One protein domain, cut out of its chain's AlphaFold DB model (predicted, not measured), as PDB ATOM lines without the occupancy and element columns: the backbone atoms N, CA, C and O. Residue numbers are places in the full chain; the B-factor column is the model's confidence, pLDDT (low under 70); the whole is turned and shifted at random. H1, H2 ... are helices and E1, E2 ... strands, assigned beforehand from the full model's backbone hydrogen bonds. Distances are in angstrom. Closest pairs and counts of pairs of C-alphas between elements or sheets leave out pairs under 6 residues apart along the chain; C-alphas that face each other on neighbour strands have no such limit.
ATOM      1  N   SER A  61      66.044  92.738 139.737       91.56
ATOM      2  CA  SER A  61      66.571  93.132 141.045       91.56
ATOM      3  C   SER A  61      67.602  92.160 141.621       91.56
ATOM      4  O   SER A  61      68.550  92.603 142.264       91.56
ATOM      5  N   ARG A  62      67.403  90.851 141.434       91.94
ATOM      6  CA  ARG A  62      68.322  89.827 141.950       91.94
ATOM      7  C   ARG A  62      69.684  89.921 141.267       91.94
ATOM      8  O   ARG A  62      70.711  89.886 141.934       91.94
ATOM      9  N   ASP A  63      69.681  90.094 139.953       94.50
ATOM     10  CA  ASP A  63      70.897  90.208 139.155       94.50
ATOM     11  C   ASP A  63      71.648  91.504 139.477       94.50
ATOM     12  O   ASP A  63      72.871  91.505 139.586       94.50
ATOM     13  N   ILE A  64      70.917  92.598 139.716       93.00
ATOM     14  CA  ILE A  64      71.487  93.875 140.168       93.00
ATOM     15  C   ILE A  64      72.206  93.726 141.505       93.00
ATOM     16  O   ILE A  64      73.321  94.223 141.656       93.00
ATOM     17  N   GLU A  65      71.571  93.069 142.474       92.25
ATOM     18  CA  GLU A  65      72.168  92.835 143.787       92.25
ATOM     19  C   GLU A  65      73.470  92.040 143.663       92.25
ATOM     20  O   GLU A  65      74.489  92.451 144.217       92.25
ATOM     21  N   VAL A  66      73.458  90.953 142.887       93.81
ATOM     22  CA  VAL A  66      74.651  90.124 142.674       93.81
ATOM     23  C   VAL A  66      75.742  90.907 141.947       93.81
ATOM     24  O   VAL A  66      76.887  90.888 142.385       93.81
ATOM     25  N   ALA A  67      75.411  91.647 140.885       94.62
ATOM     26  CA  ALA A  67      76.389  92.453 140.159       94.62
ATOM     27  C   ALA A  67      77.042  93.508 141.073       94.62
ATOM     28  O   ALA A  67      78.266  93.652 141.078       94.62
ATOM     29  N   ILE A  68      76.251  94.212 141.891       92.75
ATOM     30  CA  ILE A  68      76.775  95.198 142.850       92.75
ATOM     31  C   ILE A  68      77.658  94.528 143.906       92.75
ATOM     32  O   ILE A  68      78.748  95.030 144.185       92.75
ATOM     33  N   ALA A  69      77.240  93.382 144.453       92.12
ATOM     34  CA  ALA A  69      78.045  92.610 145.401       92.12
ATOM     35  C   ALA A  69      79.371  92.135 144.781       92.12
ATOM     36  O   ALA A  69      80.406  92.153 145.444       92.12
ATOM     37  N   SER A  70      79.362  91.811 143.487       92.31
ATOM     38  CA  SER A  70      80.553  91.485 142.700       92.31
ATOM     39  C   SER A  70      81.362  92.712 142.265       92.31
ATOM     40  O   SER A  70      82.295  92.574 141.475       92.31
ATOM     41  N   GLY A  71      81.064  93.914 142.766       94.12
ATOM     42  CA  GLY A  71      81.855  95.129 142.547       94.12
ATOM     43  C   GLY A  71      81.533  95.905 141.267       94.12
ATOM     44  O   GLY A  71      82.296  96.803 140.898       94.12
ATOM     45  N   TRP A  72      80.427  95.593 140.590       95.88
ATOM     46  CA  TRP A  72      79.932  96.400 139.478       95.88
ATOM     47  C   TRP A  72      79.204  97.650 139.973       95.88
ATOM     48  O   TRP A  72      78.450  97.626 140.943       95.88
ATOM     49  N   ALA A  73      79.376  98.758 139.259       92.94
ATOM     50  CA  ALA A  73      78.696 100.015 139.540       92.94
ATOM     51  C   ALA A  73      78.061 100.590 138.271       92.94
ATOM     52  O   ALA A  73      78.716 100.681 137.235       92.94
ATOM     53  N   LEU A  74      76.809 101.053 138.355       89.25
ATOM     54  CA  LEU A  74      76.150 101.730 137.237       89.25
ATOM     55  C   LEU A  74      76.655 103.182 137.105       89.25
ATOM     56  O   LEU A  74      76.319 104.051 137.918       89.25
ATOM     57  N   LYS A  75      77.425 103.468 136.051       84.94
ATOM     58  CA  LYS A  75      77.987 104.786 135.720       84.94
ATOM     59  C   LYS A  75      77.627 105.168 134.285       84.94
ATOM     60  O   LYS A  75      77.907 104.436 133.348       84.94
ATOM     61  N   GLY A  76      76.983 106.321 134.098       81.50
ATOM     62  CA  GLY A  76      76.665 106.826 132.753       81.50
ATOM     63  C   GLY A  76      75.808 105.880 131.896       81.50
ATOM     64  O   GLY A  76      75.920 105.902 130.676       81.50
ATOM     65  N   GLY A  77      74.980 105.034 132.519       84.19
ATOM     66  CA  GLY A  77      74.167 104.035 131.813       84.19
ATOM     67  C   GLY A  77      74.899 102.734 131.464       84.19
ATOM     68  O   GLY A  77      74.326 101.898 130.772       84.19
ATOM     69  N   TRP A  78      76.126 102.555 131.953       91.75
ATOM     70  CA  TRP A  78      76.906 101.328 131.830       91.75
ATOM     71  C   TRP A  78      77.170 100.730 133.200       91.75
ATOM     72  O   TRP A  78      77.461 101.453 134.154       91.75
ATOM     73  N   TRP A  79      77.057  99.414 133.309       95.31
ATOM     74  CA  TRP A  79      77.617  98.705 134.446       95.31
ATOM     75  C   TRP A  79      79.113  98.616 134.247       95.31
ATOM     76  O   TRP A  79      79.555  98.167 133.198       95.31
ATOM     77  N   THR A  80      79.880  99.042 135.237       95.50
ATOM     78  CA  THR A  80      81.331  99.120 135.129       95.50
ATOM     79  C   THR A  80      81.986  98.487 136.345       95.50
ATOM     80  O   THR A  80      81.611  98.808 137.476       95.50
ATOM     81  N   ARG A  81      83.015  97.666 136.130       96.25
ATOM     82  CA  ARG A  81      83.958  97.238 137.175       96.25
ATOM     83  C   ARG A  81      85.407  97.309 136.676       96.25
ATOM     84  O   ARG A  81      85.618  97.314 135.463       96.25
ATOM     85  N   PRO A  82      86.410  97.372 137.565       95.88
ATOM     86  CA  PRO A  82      87.809  97.222 137.168       95.88
ATOM     87  C   PRO A  82      88.080  95.857 136.519       95.88
ATOM     88  O   PRO A  82      87.437  94.861 136.874       95.88
ATOM     89  N   ILE A  83      89.051  95.821 135.602       94.62
ATOM     90  CA  ILE A  83      89.608  94.561 135.084       94.62
ATOM     91  C   ILE A  83      90.315  93.822 136.233       94.62
ATOM     92  O   ILE A  83      90.983  94.438 137.067       94.62
ATOM     93  N   ARG A  84      90.149  92.503 136.283       94.25
ATOM     94  CA  ARG A  84      90.695  91.578 137.279       94.25
ATOM     95  C   ARG A  84      91.598  90.550 136.604       94.25
ATOM     96  O   ARG A  84      91.481  90.278 135.413       94.25
ATOM     97  N   ALA A  85      92.502  89.958 137.379       91.19
ATOM     98  CA  ALA A  85      93.261  88.804 136.909       91.19
ATOM     99  C   ALA A  85      92.310  87.616 136.687       91.19
ATOM    100  O   ALA A  85      91.476  87.340 137.547       91.19
ATOM    101  N   GLY A  86      92.454  86.929 135.552       90.25
ATOM    102  CA  GLY A  86      91.582  85.816 135.162       90.25
ATOM    103  C   GLY A  86      90.365  86.213 134.322       90.25
ATOM    104  O   GLY A  86      89.646  85.330 133.884       90.25
ATOM    105  N   ASP A  87      90.158  87.506 134.057       93.50
ATOM    106  CA  ASP A  87      89.093  87.967 133.164       93.50
ATOM    107  C   ASP A  87      89.266  87.405 131.735       93.50
ATOM    108  O   ASP A  87      90.296  87.628 131.088       93.50
ATOM    109  N   ASP A  88      88.240  86.715 131.226       95.06
ATOM    110  CA  ASP A  88      88.226  86.159 129.870       95.06
ATOM    111  C   ASP A  88      87.833  87.227 128.834       95.06
ATOM    112  O   ASP A  88      86.688  87.687 128.759       95.06
ATOM    113  N   LEU A  89      88.797  87.604 127.990       91.06
ATOM    114  CA  LEU A  89      88.614  88.618 126.949       91.06
ATOM    115  C   LEU A  89      87.564  88.232 125.895       91.06
ATOM    116  O   LEU A  89      86.894  89.123 125.367       91.06
ATOM    117  N   ALA A  90      87.403  86.944 125.584       95.19
ATOM    118  CA  ALA A  90      86.409  86.481 124.619       95.19
ATOM    119  C   ALA A  90      84.992  86.627 125.189       95.19
ATOM    120  O   ALA A  90      84.101  87.143 124.515       95.19
ATOM    121  N   ILE A  91      84.799  86.255 126.456       96.69
ATOM    122  CA  ILE A  91      83.521  86.425 127.159       96.69
ATOM    123  C   ILE A  91      83.182  87.909 127.309       96.69
ATOM    124  O   ILE A  91      82.050  88.324 127.040       96.69
ATOM    125  N   ILE A  92      84.172  88.731 127.665       95.81
ATOM    126  CA  ILE A  92      84.001  90.183 127.752       95.81
ATOM    127  C   ILE A  92      83.554  90.760 126.413       95.81
ATOM    128  O   ILE A  92      82.651  91.588 126.403       95.81
ATOM    129  N   ALA A  93      84.138  90.328 125.295       93.75
ATOM    130  CA  ALA A  93      83.741  90.806 123.972       93.75
ATOM    131  C   ALA A  93      82.313  90.385 123.573       93.75
ATOM    132  O   ALA A  93      81.671  91.093 122.799       93.75
ATOM    133  N   MET A  94      81.802  89.264 124.097       96.31
ATOM    134  CA  MET A  94      80.433  88.804 123.824       96.31
ATOM    135  C   MET A  94      79.371  89.556 124.634       96.31
ATOM    136  O   MET A  94      78.296  89.848 124.115       96.31
ATOM    137  N   HIS A  95      79.662  89.870 125.896       96.38
ATOM    138  CA  HIS A  95      78.678  90.420 126.839       96.38
ATOM    139  C   HIS A  95      78.905  91.902 127.176       96.38
ATOM    140  O   HIS A  95      78.073  92.555 127.807       96.38
ATOM    141  N   GLY A  96      80.021  92.480 126.748       95.12
ATOM    142  CA  GLY A  96      80.395  93.840 127.094       95.12
ATOM    143  C   GLY A  96      81.543  94.365 126.245       95.12
ATOM    144  O   GLY A  96      81.665  94.074 125.058       95.12
ATOM    145  N   HIS A  97      82.372  95.205 126.851       94.88
ATOM    146  CA  HIS A  97      83.649  95.604 126.274       94.88
ATOM    147  C   HIS A  97      84.624  96.033 127.368       94.88
ATOM    148  O   HIS A  97      84.224  96.577 128.401       94.88
ATOM    149  N   ALA A  98      85.917  95.849 127.110       93.62
ATOM    150  CA  ALA A  98      86.977  96.428 127.919       93.62
ATOM    151  C   ALA A  98      87.331  97.832 127.394       93.62
ATOM    152  O   ALA A  98      87.563  98.025 126.203       93.62
ATOM    153  N   GLY A  99      87.353  98.819 128.286       86.38
ATOM    154  CA  GLY A  99      87.942 100.141 128.072       86.38
ATOM    155  C   GLY A  99      89.181 100.327 128.950       86.38
ATOM    156  O   GLY A  99      89.663  99.372 129.553       86.38
ATOM    157  N   SER A 100      89.683 101.561 129.066       81.56
ATOM    158  CA  SER A 100      90.866 101.922 129.867       81.56
ATOM    159  C   SER A 100      90.751 101.460 131.337       81.56
ATOM    160  O   SER A 100      90.256 102.184 132.203       81.56
ATOM    161  N   ASN A 101      91.210 100.236 131.607       91.69
ATOM    162  CA  ASN A 101      91.239  99.528 132.896       91.69
ATOM    163  C   ASN A 101      89.890  99.072 133.473       91.69
ATOM    164  O   ASN A 101      89.812  98.697 134.644       91.69
ATOM    165  N   HIS A 102      88.827  99.091 132.674       95.75
ATOM    166  CA  HIS A 102      87.494  98.726 133.142       95.75
ATOM    167  C   HIS A 102      86.773  97.846 132.135       95.75
ATOM    168  O   HIS A 102      86.948  98.011 130.931       95.75
ATOM    169  N   ILE A 103      85.907  96.974 132.636       96.50
ATOM    170  CA  ILE A 103      84.935  96.244 131.828       96.50
ATOM    171  C   ILE A 103      83.598  96.939 131.983       96.50
ATOM    172  O   ILE A 103      83.208  97.321 133.090       96.50
ATOM    173  N   ASN A 104      82.911  97.107 130.861       96.31
ATOM    174  CA  ASN A 104      81.600  97.711 130.789       96.31
ATOM    175  C   ASN A 104      80.593  96.722 130.208       96.31
ATOM    176  O   ASN A 104      80.853  96.110 129.176       96.31
ATOM    177  N   ALA A 105      79.422  96.637 130.828       96.75
ATOM    178  CA  ALA A 105      78.312  95.809 130.385       96.75
ATOM    179  C   ALA A 105      77.016  96.634 130.328       96.75
ATOM    180  O   ALA A 105      76.868  97.655 131.015       96.75
ATOM    181  N   ARG A 106      76.072  96.229 129.471       93.19
ATOM    182  CA  ARG A 106      74.799  96.951 129.296       93.19
ATOM    183  C   ARG A 106      73.786  96.592 130.366       93.19
ATOM    184  O   ARG A 106      73.061  97.472 130.835       93.19
ATOM    185  N   THR A 107      73.730  95.324 130.746       94.12
ATOM    186  CA  THR A 107      72.725  94.811 131.674       94.12
ATOM    187  C   THR A 107      73.377  94.100 132.860       94.12
ATOM    188  O   THR A 107      74.518  93.658 132.755       94.12
ATOM    189  N   PRO A 108      72.671  93.965 133.996       94.88
ATOM    190  CA  PRO A 108      73.149  93.147 135.107       94.88
ATOM    191  C   PRO A 108      73.404  91.695 134.690       94.88
ATOM    192  O   PRO A 108      74.399  91.120 135.109       94.88
ATOM    193  N   ALA A 109      72.552  91.133 133.823       95.31
ATOM    194  CA  ALA A 109      72.713  89.784 133.283       95.31
ATOM    195  C   ALA A 109      74.058  89.607 132.560       95.31
ATOM    196  O   ALA A 109      74.748  88.615 132.786       95.31
ATOM    197  N   ASP A 110      74.468  90.598 131.768       96.69
ATOM    198  CA  ASP A 110      75.775  90.604 131.107       96.69
ATOM    199  C   ASP A 110      76.931  90.657 132.118       96.69
ATOM    200  O   ASP A 110      77.925  89.954 131.950       96.69
ATOM    201  N   CYS A 111      76.795  91.433 133.203       96.69
ATOM    202  CA  CYS A 111      77.778  91.440 134.295       96.69
ATOM    203  C   CYS A 111      77.970  90.038 134.879       96.69
ATOM    204  O   CYS A 111      79.100  89.600 135.087       96.69
ATOM    205  N   LEU A 112      76.863  89.330 135.139       96.12
ATOM    206  CA  LEU A 112      76.903  87.967 135.668       96.12
ATOM    207  C   LEU A 112      77.487  86.974 134.665       96.12
ATOM    208  O   LEU A 112      78.172  86.050 135.089       96.12
ATOM    209  N   ALA A 113      77.208  87.128 133.370       96.56
ATOM    210  CA  ALA A 113      77.792  86.276 132.337       96.56
ATOM    211  C   ALA A 113      79.320  86.430 132.294       96.56
ATOM    212  O   ALA A 113      80.027  85.430 132.244       96.56
ATOM    213  N   ILE A 114      79.816  87.667 132.403       96.12
ATOM    214  CA  ILE A 114      81.252  87.963 132.457       96.12
ATOM    215  C   ILE A 114      81.901  87.394 133.722       96.12
ATOM    216  O   ILE A 114      82.974  86.816 133.640       96.12
ATOM    217  N   ASP A 115      81.265  87.538 134.885       95.12
ATOM    218  CA  ASP A 115      81.853  87.104 136.161       95.12
ATOM    219  C   ASP A 115      81.780  85.585 136.413       95.12
ATOM    220  O   ASP A 115      82.400  85.100 137.357       95.12
ATOM    221  N   ARG A 116      80.975  84.840 135.643       93.19
ATOM    222  CA  ARG A 116      80.801  83.383 135.801       93.19
ATOM    223  C   ARG A 116      81.704  82.545 134.900       93.19
ATOM    224  O   ARG A 116      81.738  81.331 135.098       93.19
ATOM    225  N   ALA A 117      82.322  83.163 133.900       85.44
ATOM    226  CA  ALA A 117      83.298  82.505 133.045       85.44
ATOM    227  C   ALA A 117      84.639  82.345 133.762       85.44
ATOM    228  O   ALA A 117      85.273  81.292 133.541       85.44
TER     229      ALA A 117
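What this domain is: This is residues 61 to 117 of the 117 residues of an uncharacterized protein of Paramesorhizobium deserti (UniProt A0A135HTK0). A small four-stranded sheet, twisted only just strongly, has two helices, H2 and H3, packed side by side over one face. The third helix, H1, continues their row on the far side of H3 from H2, and only grazes the sheet with residues 64 to 68. The printed part has 57 residues, with three named helices and four named strands in the order H1, E1, E2, H2, E3, E4, H3; the class is mixed, helices and strands. The sheet runs E1, E2, E4, E3, all antiparallel. The whole is compact, with a radius of gyration of the C-alphas of 9.9 A, and rounded, spanning 27 by 23 by 18 A.

Where its parts are: The longest strand, E2, residues 78 to 82, is 12.8 A long and starts at C-alpha 78, (76.906, 101.328, 131.830). The other strands are E1, residues 73 to 75, E4, residues 102 to 105, and E3, residues 96 to 99. H1, residues 61 to 69, begins at C-alpha 61, (66.571, 93.132, 141.045), and is 12.3 A long. H2, residues 89 to 95, measures 10.1 A. H3, residues 108 to 116, measures 12.4 A and ends at C-alpha 116, (80.801, 83.383, 135.801).

How they stand to each other: E1 and E2 form a hairpin, with N 75 and O 78 2.8 A apart, within hydrogen-bond range. Between E2 and E4, N 105 and O 79 are within range at 2.8 A. E3 and E4 form the second hairpin, with N 99 and O 102 at 2.8 A. E1 and E3 are the edge strands. E2, H2 and E3 make a split strand-helix-strand unit, two strands running the same way with E4 between them, and a right-handed crossover. H2 and H3 are on the same face, giving two layers, helices on one face of a sheet. H3 lies over E4 at a height over the sheet of 9.2 A, only just slantwise to the strands, at 31 degrees to E4 on the local plane. H2 lies only just over E3, where 3 of its C-alphas fall, and runs along the strands. H2 and H3 touch, closest at the C-alphas of His 95 and Asp 110, 5.2 A, at a shallow tilt of 25 degrees, opposite ways. H1 and H3 touch, closest at the C-alphas of Ile 64 and Pro 108, 5.4 A, at a steep tilt of 49 degrees, the same way. H1 and H2 are apart. In H1, H2 and H3 every O i to N i+4 pair is within hydrogen-bond range.

The domain as a whole: The two C-alphas farthest apart, those of Arg 62 and Ser 100, are 28.3 A apart. The printed part has no cut and no long link; E2 to H2, six residues, is short but not tight. Mean pLDDT of the printed part is 93.2, and no printed residue is under 70.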